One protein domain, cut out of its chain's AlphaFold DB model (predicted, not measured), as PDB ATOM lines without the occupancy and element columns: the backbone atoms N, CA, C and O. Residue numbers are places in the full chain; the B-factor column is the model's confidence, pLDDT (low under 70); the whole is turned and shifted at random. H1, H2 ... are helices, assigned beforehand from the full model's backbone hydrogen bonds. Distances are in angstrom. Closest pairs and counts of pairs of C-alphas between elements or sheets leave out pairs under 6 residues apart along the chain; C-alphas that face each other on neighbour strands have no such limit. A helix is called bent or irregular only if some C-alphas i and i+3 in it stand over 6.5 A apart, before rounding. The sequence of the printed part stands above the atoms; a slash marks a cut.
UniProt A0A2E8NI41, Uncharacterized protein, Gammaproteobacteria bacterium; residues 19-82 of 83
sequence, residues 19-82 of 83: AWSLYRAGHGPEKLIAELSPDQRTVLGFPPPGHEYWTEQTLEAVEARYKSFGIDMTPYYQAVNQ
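AT A GLANCE: This is residues 19 to 82 of the 83 residues of an uncharacterized protein of Gammaproteobacteria bacterium (UniProt A0A2E8NI41). This is an elongated group of short helices with few contacts between them: H3, the longest, has H4 beside it running the opposite way, while H1 meets the last residues of H3 at a wide angle and H2 lies on the side away from H3. A loop, residues 44 to 55, leads from H2 to H3. You have 64 printed residues with four named helices, H1 to H4 in that order, and no named strand; the class is all helix. The whole is compact, with a radius of gyration of the C-alphas of 11.7 A, and spans 37 by 22 by 18 A.

HOW THE PARTS SIT: Start at H1, residues 28 to 35, which is close to but not clearly touching H2, residues 38 to 43; their closest C-alphas, of Ile 33 and Arg 41, are 6.5 A apart. Go on to H3, residues 56 to 69, which touches H1 with residues 66 to 69 alone; the closest C-alphas, of Lys 31 and Phe 69, are 5.4 A apart, and the lines are only just about perpendicular at 70.0 degrees. H4, residues 74 to 80, is close to but not clearly touching H3, at a shallow tilt of 9 degrees, opposite ways; the closest C-alphas, of Leu 59 and Tyr 77, are 7.2 A apart. H1 and H4 are apart. Every O i to N i+4 pair is within hydrogen-bond range in H1, H2 and H4, and 8 of 10 are in H3.

IN THESE COORDINATES: Find C-alpha 28 at (11.433, -50.513, -17.430); from there H1 runs 10.9 A. H2 covers 9.0 A. H3 runs 20.2 A from C-alpha 56 at (22.774, -34.686, 0.598) and is irregular: C-alphas 65 and 68 are 7.4 A apart. H4 runs 10.3 A, to C-alpha 80 at (23.228, -28.112, -4.073).

THE WHOLE: The C-alphas of Ala 25 and Gln 82 are the two farthest apart, 37.3 A. The printed part has no cut. The link from H2 to H3 is long, and the other two are tight. Look for pLDDT under 70 at residues 19 to 27 and residue 82.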
ATOM      1  N   ALA A  19       2.904 -44.498 -11.496       65.56
ATOM      2  CA  ALA A  19       3.105 -44.710 -10.064       65.56
ATOM      3  C   ALA A  19       3.005 -46.191  -9.659       65.56
ATOM      4  O   ALA A  19       3.793 -46.643  -8.839       65.56
ATOM      5  N   TRP A  20       2.083 -46.957 -10.254       67.56
ATOM      6  CA  TRP A  20       1.944 -48.397 -10.002       67.56
ATOM      7  C   TRP A  20       2.969 -49.240 -10.762       67.56
ATOM      8  O   TRP A  20       3.394 -50.278 -10.253       67.56
ATOM      9  N   SER A  21       3.387 -48.807 -11.954       67.62
ATOM     10  CA  SER A  21       4.430 -49.497 -12.719       67.62
ATOM     11  C   SER A  21       5.777 -49.510 -11.994       67.62
ATOM     12  O   SER A  21       6.488 -50.498 -12.116       67.62
ATOM     13  N   LEU A  22       6.086 -48.496 -11.175       69.25
ATOM     14  CA  LEU A  22       7.271 -48.480 -10.300       69.25
ATOM     15  C   LEU A  22       7.253 -49.564  -9.201       69.25
ATOM     16  O   LEU A  22       8.288 -49.844  -8.608       69.25
ATOM     17  N   TYR A  23       6.091 -50.156  -8.901       66.88
ATOM     18  CA  TYR A  23       5.952 -51.235  -7.914       66.88
ATOM     19  C   TYR A  23       5.846 -52.627  -8.552       66.88
ATOM     20  O   TYR A  23       5.833 -53.630  -7.836       66.88
ATOM     21  N   ARG A  24       5.741 -52.722  -9.884       65.31
ATOM     22  CA  ARG A  24       5.703 -54.009 -10.589       65.31
ATOM     23  C   ARG A  24       7.120 -54.415 -10.976       65.31
ATOM     24  O   ARG A  24       7.874 -53.620 -11.517       65.31
ATOM     25  N   ALA A  25       7.471 -55.670 -10.703       55.12
ATOM     26  CA  ALA A  25       8.784 -56.211 -11.030       55.12
ATOM     27  C   ALA A  25       9.055 -56.119 -12.545       55.12
ATOM     28  O   ALA A  25       8.280 -56.627 -13.354       55.12
ATOM     29  N   GLY A  26      10.161 -55.467 -12.908       63.19
ATOM     30  CA  GLY A  26      10.581 -55.232 -14.290       63.19
ATOM     31  C   GLY A  26      11.123 -53.813 -14.451       63.19
ATOM     32  O   GLY A  26      10.357 -52.863 -14.462       63.19
ATOM     33  N   HIS A  27      12.443 -53.684 -14.599       62.38
ATOM     34  CA  HIS A  27      13.227 -52.432 -14.573       62.38
ATOM     35  C   HIS A  27      12.921 -51.384 -15.669       62.38
ATOM     36  O   HIS A  27      13.778 -50.562 -15.981       62.38
ATOM     37  N   GLY A  28      11.770 -51.434 -16.340       76.12
ATOM     38  CA  GLY A  28      11.433 -50.513 -17.430       76.12
ATOM     39  C   GLY A  28      11.371 -49.048 -16.974       76.12
ATOM     40  O   GLY A  28      12.065 -48.213 -17.553       76.12
ATOM     41  N   PRO A  29      10.589 -48.725 -15.928       78.62
ATOM     42  CA  PRO A  29      10.470 -47.362 -15.418       78.62
ATOM     43  C   PRO A  29      11.782 -46.795 -14.863       78.62
ATOM     44  O   PRO A  29      12.113 -45.643 -15.138       78.62
ATOM     45  N   GLU A  30      12.554 -47.579 -14.105       85.12
ATOM     46  CA  GLU A  30      13.812 -47.096 -13.531       85.12
ATOM     47  C   GLU A  30      14.878 -46.817 -14.586       85.12
ATOM     48  O   GLU A  30      15.557 -45.794 -14.498       85.12
ATOM     49  N   LYS A  31      14.989 -47.687 -15.600       88.25
ATOM     50  CA  LYS A  31      15.898 -47.473 -16.731       88.25
ATOM     51  C   LYS A  31      15.538 -46.218 -17.511       88.25
ATOM     52  O   LYS A  31      16.411 -45.395 -17.751       88.25
ATOM     53  N   LEU A  32      14.250 -46.036 -17.819       88.81
ATOM     54  CA  LEU A  32      13.779 -44.829 -18.493       88.81
ATOM     55  C   LEU A  32      14.205 -43.571 -17.724       88.81
ATOM     56  O   LEU A  32      14.803 -42.683 -18.312       88.81
ATOM     57  N   ILE A  33      13.950 -43.495 -16.412       90.25
ATOM     58  CA  ILE A  33      14.346 -42.317 -15.617       90.25
ATOM     59  C   ILE A  33      15.853 -42.087 -15.657       90.25
ATOM     60  O   ILE A  33      16.281 -40.945 -15.819       90.25
ATOM     61  N   ALA A  34      16.646 -43.149 -15.524       93.44
ATOM     62  CA  ALA A  34      18.097 -43.045 -15.517       93.44
ATOM     63  C   ALA A  34      18.658 -42.481 -16.836       93.44
ATOM     64  O   ALA A  34      19.562 -41.650 -16.801       93.44
ATOM     65  N   GLU A  35      18.079 -42.866 -17.974       93.56
ATOM     66  CA  GLU A  35      18.526 -42.462 -19.314       93.56
ATOM     67  C   GLU A  35      18.088 -41.042 -19.719       93.56
ATOM     68  O   GLU A  35      18.701 -40.430 -20.593       93.56
ATOM     69  N   LEU A  36      17.038 -40.494 -19.097       94.81
ATOM     70  CA  LEU A  36      16.545 -39.150 -19.411       94.81
ATOM     71  C   LEU A  36      17.481 -38.050 -18.894       94.81
ATOM     72  O   LEU A  36      18.072 -38.167 -17.820       94.81
ATOM     73  N   SER A  37      17.541 -36.936 -19.623       96.25
ATOM     74  CA  SER A  37      18.172 -35.690 -19.158       96.25
ATOM     75  C   SER A  37      17.394 -35.054 -17.991       96.25
ATOM     76  O   SER A  37      16.198 -35.333 -17.842       96.25
ATOM     77  N   PRO A  38      18.014 -34.165 -17.183       95.50
ATOM     78  CA  PRO A  38      17.324 -33.487 -16.084       95.50
ATOM     79  C   PRO A  38      16.006 -32.817 -16.507       95.50
ATOM     80  O   PRO A  38      14.979 -33.068 -15.880       95.50
ATOM     81  N   ASP A  39      16.001 -32.084 -17.624       94.56
ATOM     82  CA  ASP A  39      14.804 -31.403 -18.139       94.56
ATOM     83  C   ASP A  39      13.675 -32.387 -18.478       94.56
ATOM     84  O   ASP A  39      12.514 -32.179 -18.124       94.56
ATOM     85  N   GLN A  40      14.007 -33.507 -19.127       94.00
ATOM     86  CA  GLN A  40      13.028 -34.542 -19.466       94.00
ATOM     87  C   GLN A  40      12.481 -35.247 -18.219       94.00
ATOM     88  O   GLN A  40      11.290 -35.559 -18.165       94.00
ATOM     89  N   ARG A  41      13.316 -35.479 -17.199       92.62
ATOM     90  CA  ARG A  41      12.857 -36.020 -15.911       92.62
ATOM     91  C   ARG A  41      11.885 -35.053 -15.233       92.62
ATOM     92  O   ARG A  41      10.878 -35.498 -14.682       92.62
ATOM     93  N   THR A  42      12.131 -33.746 -15.321       90.88
ATOM     94  CA  THR A  42      11.246 -32.719 -14.749       90.88
ATOM     95  C   THR A  42       9.860 -32.703 -15.379       90.88
ATOM     96  O   THR A  42       8.875 -32.552 -14.660       90.88
ATOM     97  N   VAL A  43       9.734 -32.999 -16.678       87.56
ATOM     98  CA  VAL A  43       8.418 -33.191 -17.322       87.56
ATOM     99  C   VAL A  43       7.624 -34.336 -16.679       87.56
ATOM    100  O   VAL A  43       6.397 -34.275 -16.599       87.56
ATOM    101  N   LEU A  44       8.307 -35.366 -16.177       84.00
ATOM    102  CA  LEU A  44       7.694 -36.497 -15.471       84.00
ATOM    103  C   LEU A  44       7.462 -36.222 -13.974       84.00
ATOM    104  O   LEU A  44       7.039 -37.117 -13.240       84.00
ATOM    105  N   GLY A  45       7.726 -34.996 -13.515       83.62
ATOM    106  CA  GLY A  45       7.582 -34.583 -12.124       83.62
ATOM    107  C   GLY A  45       8.775 -34.939 -11.239       83.62
ATOM    108  O   GLY A  45       8.642 -34.884 -10.020       83.62
ATOM    109  N   PHE A  46       9.923 -35.320 -11.806       89.31
ATOM    110  CA  PHE A  46      11.162 -35.459 -11.040       89.31
ATOM    111  C   PHE A  46      11.700 -34.060 -10.680       89.31
ATOM    112  O   PHE A  46      11.803 -33.218 -11.577       89.31
ATOM    113  N   PRO A  47      12.064 -33.776  -9.419       92.50
ATOM    114  CA  PRO A  47      12.488 -32.432  -9.032       92.50
ATOM    115  C   PRO A  47      13.699 -31.963  -9.863       92.50
ATOM    116  O   PRO A  47      14.644 -32.737 -10.019       92.50
ATOM    117  N   PRO A  48      13.709 -30.737 -10.417       94.62
ATOM    118  CA  PRO A  48      14.854 -30.232 -11.179       94.62
ATOM    119  C   PRO A  48      16.083 -30.023 -10.275       94.62
ATOM    120  O   PRO A  48      15.928 -29.914  -9.054       94.62
ATOM    121  N   PRO A  49      17.311 -29.946 -10.820       96.19
ATOM    122  CA  PRO A  49      18.486 -29.535 -10.048       96.19
ATOM    123  C   PRO A  49      18.257 -28.199  -9.320       96.19
ATOM    124  O   PRO A  49      17.656 -27.283  -9.878       96.19
ATOM    125  N   GLY A  50      18.705 -28.097  -8.065       93.69
ATOM    126  CA  GLY A  50      18.517 -26.905  -7.221       93.69
ATOM    127  C   GLY A  50      17.144 -26.798  -6.541       93.69
ATOM    128  O   GLY A  50      16.909 -25.865  -5.779       93.69
ATOM    129  N   HIS A  51      16.230 -27.744  -6.781       93.38
ATOM    130  CA  HIS A  51      14.957 -27.818  -6.059       93.38
ATOM    131  C   HIS A  51      15.159 -28.092  -4.557       93.38
ATOM    132  O   HIS A  51      16.013 -28.894  -4.187       93.38
ATOM    133  N   GLU A  52      14.288 -27.540  -3.700       91.75
ATOM    134  CA  GLU A  52      14.321 -27.682  -2.224       91.75
ATOM    135  C   GLU A  52      14.220 -29.130  -1.709       91.75
ATOM    136  O   GLU A  52      14.481 -29.414  -0.544       91.75
ATOM    137  N   TYR A  53      13.832 -30.052  -2.589       90.62
ATOM    138  CA  TYR A  53      13.809 -31.485  -2.305       90.62
ATOM    139  C   TYR A  53      15.226 -32.040  -2.111       90.62
ATOM    140  O   TYR A  53      15.405 -32.982  -1.344       90.62
ATOM    141  N   TRP A  54      16.215 -31.468  -2.804       93.75
ATOM    142  CA  TRP A  54      17.572 -31.988  -2.840       93.75
ATOM    143  C   TRP A  54      18.370 -31.568  -1.610       93.75
ATOM    144  O   TRP A  54      18.850 -30.447  -1.488       93.75
ATOM    145  N   THR A  55      18.551 -32.530  -0.720       94.75
ATOM    146  CA  THR A  55      19.571 -32.558   0.329       94.75
ATOM    147  C   THR A  55      20.606 -33.638   0.015       94.75
ATOM    148  O   THR A  55      20.320 -34.542  -0.777       94.75
ATOM    149  N   GLU A  56      21.766 -33.609   0.679       94.94
ATOM    150  CA  GLU A  56      22.774 -34.686   0.598       94.94
ATOM    151  C   GLU A  56      22.131 -36.073   0.750       94.94
ATOM    152  O   GLU A  56      22.285 -36.937  -0.108       94.94
ATOM    153  N   GLN A  57      21.279 -36.239   1.766       95.56
ATOM    154  CA  GLN A  57      20.581 -37.495   2.029       95.56
ATOM    155  C   GLN A  57      19.685 -37.940   0.861       95.56
ATOM    156  O   GLN A  57      19.654 -39.119   0.503       95.56
ATOM    157  N   THR A  58      18.912 -37.023   0.272       94.88
ATOM    158  CA  THR A  58      18.035 -37.381  -0.856       94.88
ATOM    159  C   THR A  58      18.822 -37.664  -2.131       94.88
ATOM    160  O   THR A  58      18.432 -38.552  -2.886       94.88
ATOM    161  N   LEU A  59      19.943 -36.969  -2.357       96.25
ATOM    162  CA  LEU A  59      20.832 -37.230  -3.486       96.25
ATOM    163  C   LEU A  59      21.413 -38.640  -3.392       96.25
ATOM    164  O   LEU A  59      21.290 -39.408  -4.345       96.25
ATOM    165  N   GLU A  60      21.937 -39.013  -2.223       96.44
ATOM    166  CA  GLU A  60      22.467 -40.354  -1.960       96.44
ATOM    167  C   GLU A  60      21.404 -41.441  -2.151       96.44
ATOM    168  O   GLU A  60      21.653 -42.458  -2.800       96.44
ATOM    169  N   ALA A  61      20.192 -41.228  -1.626       94.62
ATOM    170  CA  ALA A  61      19.100 -42.191  -1.748       94.62
ATOM    171  C   ALA A  61      18.673 -42.407  -3.210       94.62
ATOM    172  O   ALA A  61      18.414 -43.538  -3.637       94.62
ATOM    173  N   VAL A  62      18.605 -41.328  -3.991       93.94
ATOM    174  CA  VAL A  62      18.250 -41.384  -5.412       93.94
ATOM    175  C   VAL A  62      19.373 -42.009  -6.230       93.94
ATOM    176  O   VAL A  62      19.106 -42.880  -7.060       93.94
ATOM    177  N   GLU A  63      20.625 -41.643  -5.968       95.56
ATOM    178  CA  GLU A  63      21.774 -42.268  -6.610       95.56
ATOM    179  C   GLU A  63      21.795 -43.776  -6.325       95.56
ATOM    180  O   GLU A  63      21.860 -44.571  -7.260       95.56
ATOM    181  N   ALA A  64      21.627 -44.199  -5.070       94.00
ATOM    182  CA  ALA A  64      21.580 -45.615  -4.707       94.00
ATOM    183  C   ALA A  64      20.491 -46.391  -5.470       94.00
ATOM    184  O   ALA A  64      20.697 -47.549  -5.841       94.00
ATOM    185  N   ARG A  65      19.345 -45.753  -5.745       89.81
ATOM    186  CA  ARG A  65      18.239 -46.366  -6.490       89.81
ATOM    187  C   ARG A  65      18.517 -46.500  -7.988       89.81
ATOM    188  O   ARG A  65      18.137 -47.513  -8.573       89.81
ATOM    189  N   TYR A  66      19.115 -45.489  -8.617       92.12
ATOM    190  CA  TYR A  66      19.169 -45.393 -10.082       92.12
ATOM    191  C   TYR A  66      20.576 -45.551 -10.689       92.12
ATOM    192  O   TYR A  66      20.696 -45.718 -11.903       92.12
ATOM    193  N   LYS A  67      21.650 -45.557  -9.883       94.19
ATOM    194  CA  LYS A  67      23.049 -45.658 -10.356       94.19
ATOM    195  C   LYS A  67      23.334 -46.924 -11.149       94.19
ATOM    196  O   LYS A  67      24.051 -46.870 -12.142       94.19
ATOM    197  N   SER A  68      22.733 -48.050 -10.771       92.50
ATOM    198  CA  SER A  68      22.858 -49.311 -11.518       92.50
ATOM    199  C   SER A  68      22.269 -49.244 -12.934       92.50
ATOM    200  O   SER A  68      22.616 -50.074 -13.772       92.50
ATOM    201  N   PHE A  69      21.416 -48.254 -13.214       92.19
ATOM    202  CA  PHE A  69      20.837 -47.987 -14.530       92.19
ATOM    203  C   PHE A  69      21.527 -46.831 -15.271       92.19
ATOM    204  O   PHE A  69      21.101 -46.490 -16.368       92.19
ATOM    205  N   GLY A  70      22.592 -46.246 -14.708       94.25
ATOM    206  CA  GLY A  70      23.394 -45.218 -15.377       94.25
ATOM    207  C   GLY A  70      22.880 -43.788 -15.221       94.25
ATOM    208  O   GLY A  70      23.193 -42.945 -16.057       94.25
ATOM    209  N   ILE A  71      22.102 -43.499 -14.172       95.94
ATOM    210  CA  ILE A  71      21.645 -42.133 -13.907       95.94
ATOM    211  C   ILE A  71      22.842 -41.185 -13.736       95.94
ATOM    212  O   ILE A  71      23.734 -41.432 -12.924       95.94
ATOM    213  N   ASP A  72      22.848 -40.078 -14.475       96.44
ATOM    214  CA  ASP A  72      23.739 -38.962 -14.168       96.44
ATOM    215  C   ASP A  72      23.120 -38.098 -13.057       96.44
ATOM    216  O   ASP A  72      22.032 -37.527 -13.226       96.44
ATOM    217  N   MET A  73      23.806 -38.049 -11.910       96.38
ATOM    218  CA  MET A  73      23.448 -37.224 -10.750       96.38
ATOM    219  C   MET A  73      24.329 -35.978 -10.608       96.38
ATOM    220  O   MET A  73      24.040 -35.131  -9.762       96.38
ATOM    221  N   THR A  74      25.377 -35.819 -11.424       97.00
ATOM    222  CA  THR A  74      26.309 -34.685 -11.337       97.00
ATOM    223  C   THR A  74      25.606 -33.319 -11.362       97.00
ATOM    224  O   THR A  74      25.938 -32.500 -10.502       97.00
ATOM    225  N   PRO A  75      24.596 -33.062 -12.223       96.69
ATOM    226  CA  PRO A  75      23.890 -31.777 -12.230       96.69
ATOM    227  C   PRO A  75      23.198 -31.450 -10.900       96.69
ATOM    228  O   PRO A  75      23.135 -30.293 -10.492       96.69
ATOM    229  N   TYR A  76      22.699 -32.471 -10.200       96.31
ATOM    230  CA  TYR A  76      21.980 -32.309  -8.937       96.31
ATOM    231  C   TYR A  76      22.934 -32.004  -7.781       96.31
ATOM    232  O   TYR A  76      22.686 -31.077  -7.015       96.31
ATOM    233  N   TYR A  77      24.060 -32.722  -7.703       96.38
ATOM    234  CA  TYR A  77      25.113 -32.434  -6.724       96.38
ATOM    235  C   TYR A  77      25.705 -31.033  -6.912       96.38
ATOM    236  O   TYR A  77      25.917 -30.314  -5.939       96.38
ATOM    237  N   GLN A  78      25.952 -30.620  -8.159       96.06
ATOM    238  CA  GLN A  78      26.487 -29.287  -8.448       96.06
ATOM    239  C   GLN A  78      25.539 -28.174  -8.000       96.06
ATOM    240  O   GLN A  78      25.997 -27.199  -7.416       96.06
ATOM    241  N   ALA A  79      24.234 -28.332  -8.228       94.38
ATOM    242  CA  ALA A  79      23.251 -27.319  -7.865       94.38
ATOM    243  C   ALA A  79      23.090 -27.146  -6.344       94.38
ATOM    244  O   ALA A  79      22.856 -26.030  -5.894       94.38
ATOM    245  N   VAL A  80      23.251 -28.212  -5.547       91.94
ATOM    246  CA  VAL A  80      23.228 -28.112  -4.073       91.94
ATOM    247  C   VAL A  80      24.496 -27.434  -3.545       91.94
ATOM    248  O   VAL A  80      24.417 -26.557  -2.689       91.94
ATOM    249  N   ASN A  81      25.660 -27.773  -4.105       79.50
ATOM    250  CA  ASN A  81      26.960 -27.232  -3.685       79.50
ATOM    251  C   ASN A  81      27.228 -25.784  -4.143       79.50
ATOM    252  O   ASN A  81      28.278 -25.228  -3.824       79.50
ATOM    253  N   GLN A  82      26.329 -25.187  -4.928       65.06
ATOM    254  CA  GLN A  82      26.408 -23.791  -5.377       65.06
ATOM    255  C   GLN A  82      25.657 -22.811  -4.456       65.06
ATOM    256  O   GLN A  82      25.596 -21.621  -4.774       65.06
TER     257      GLN A  82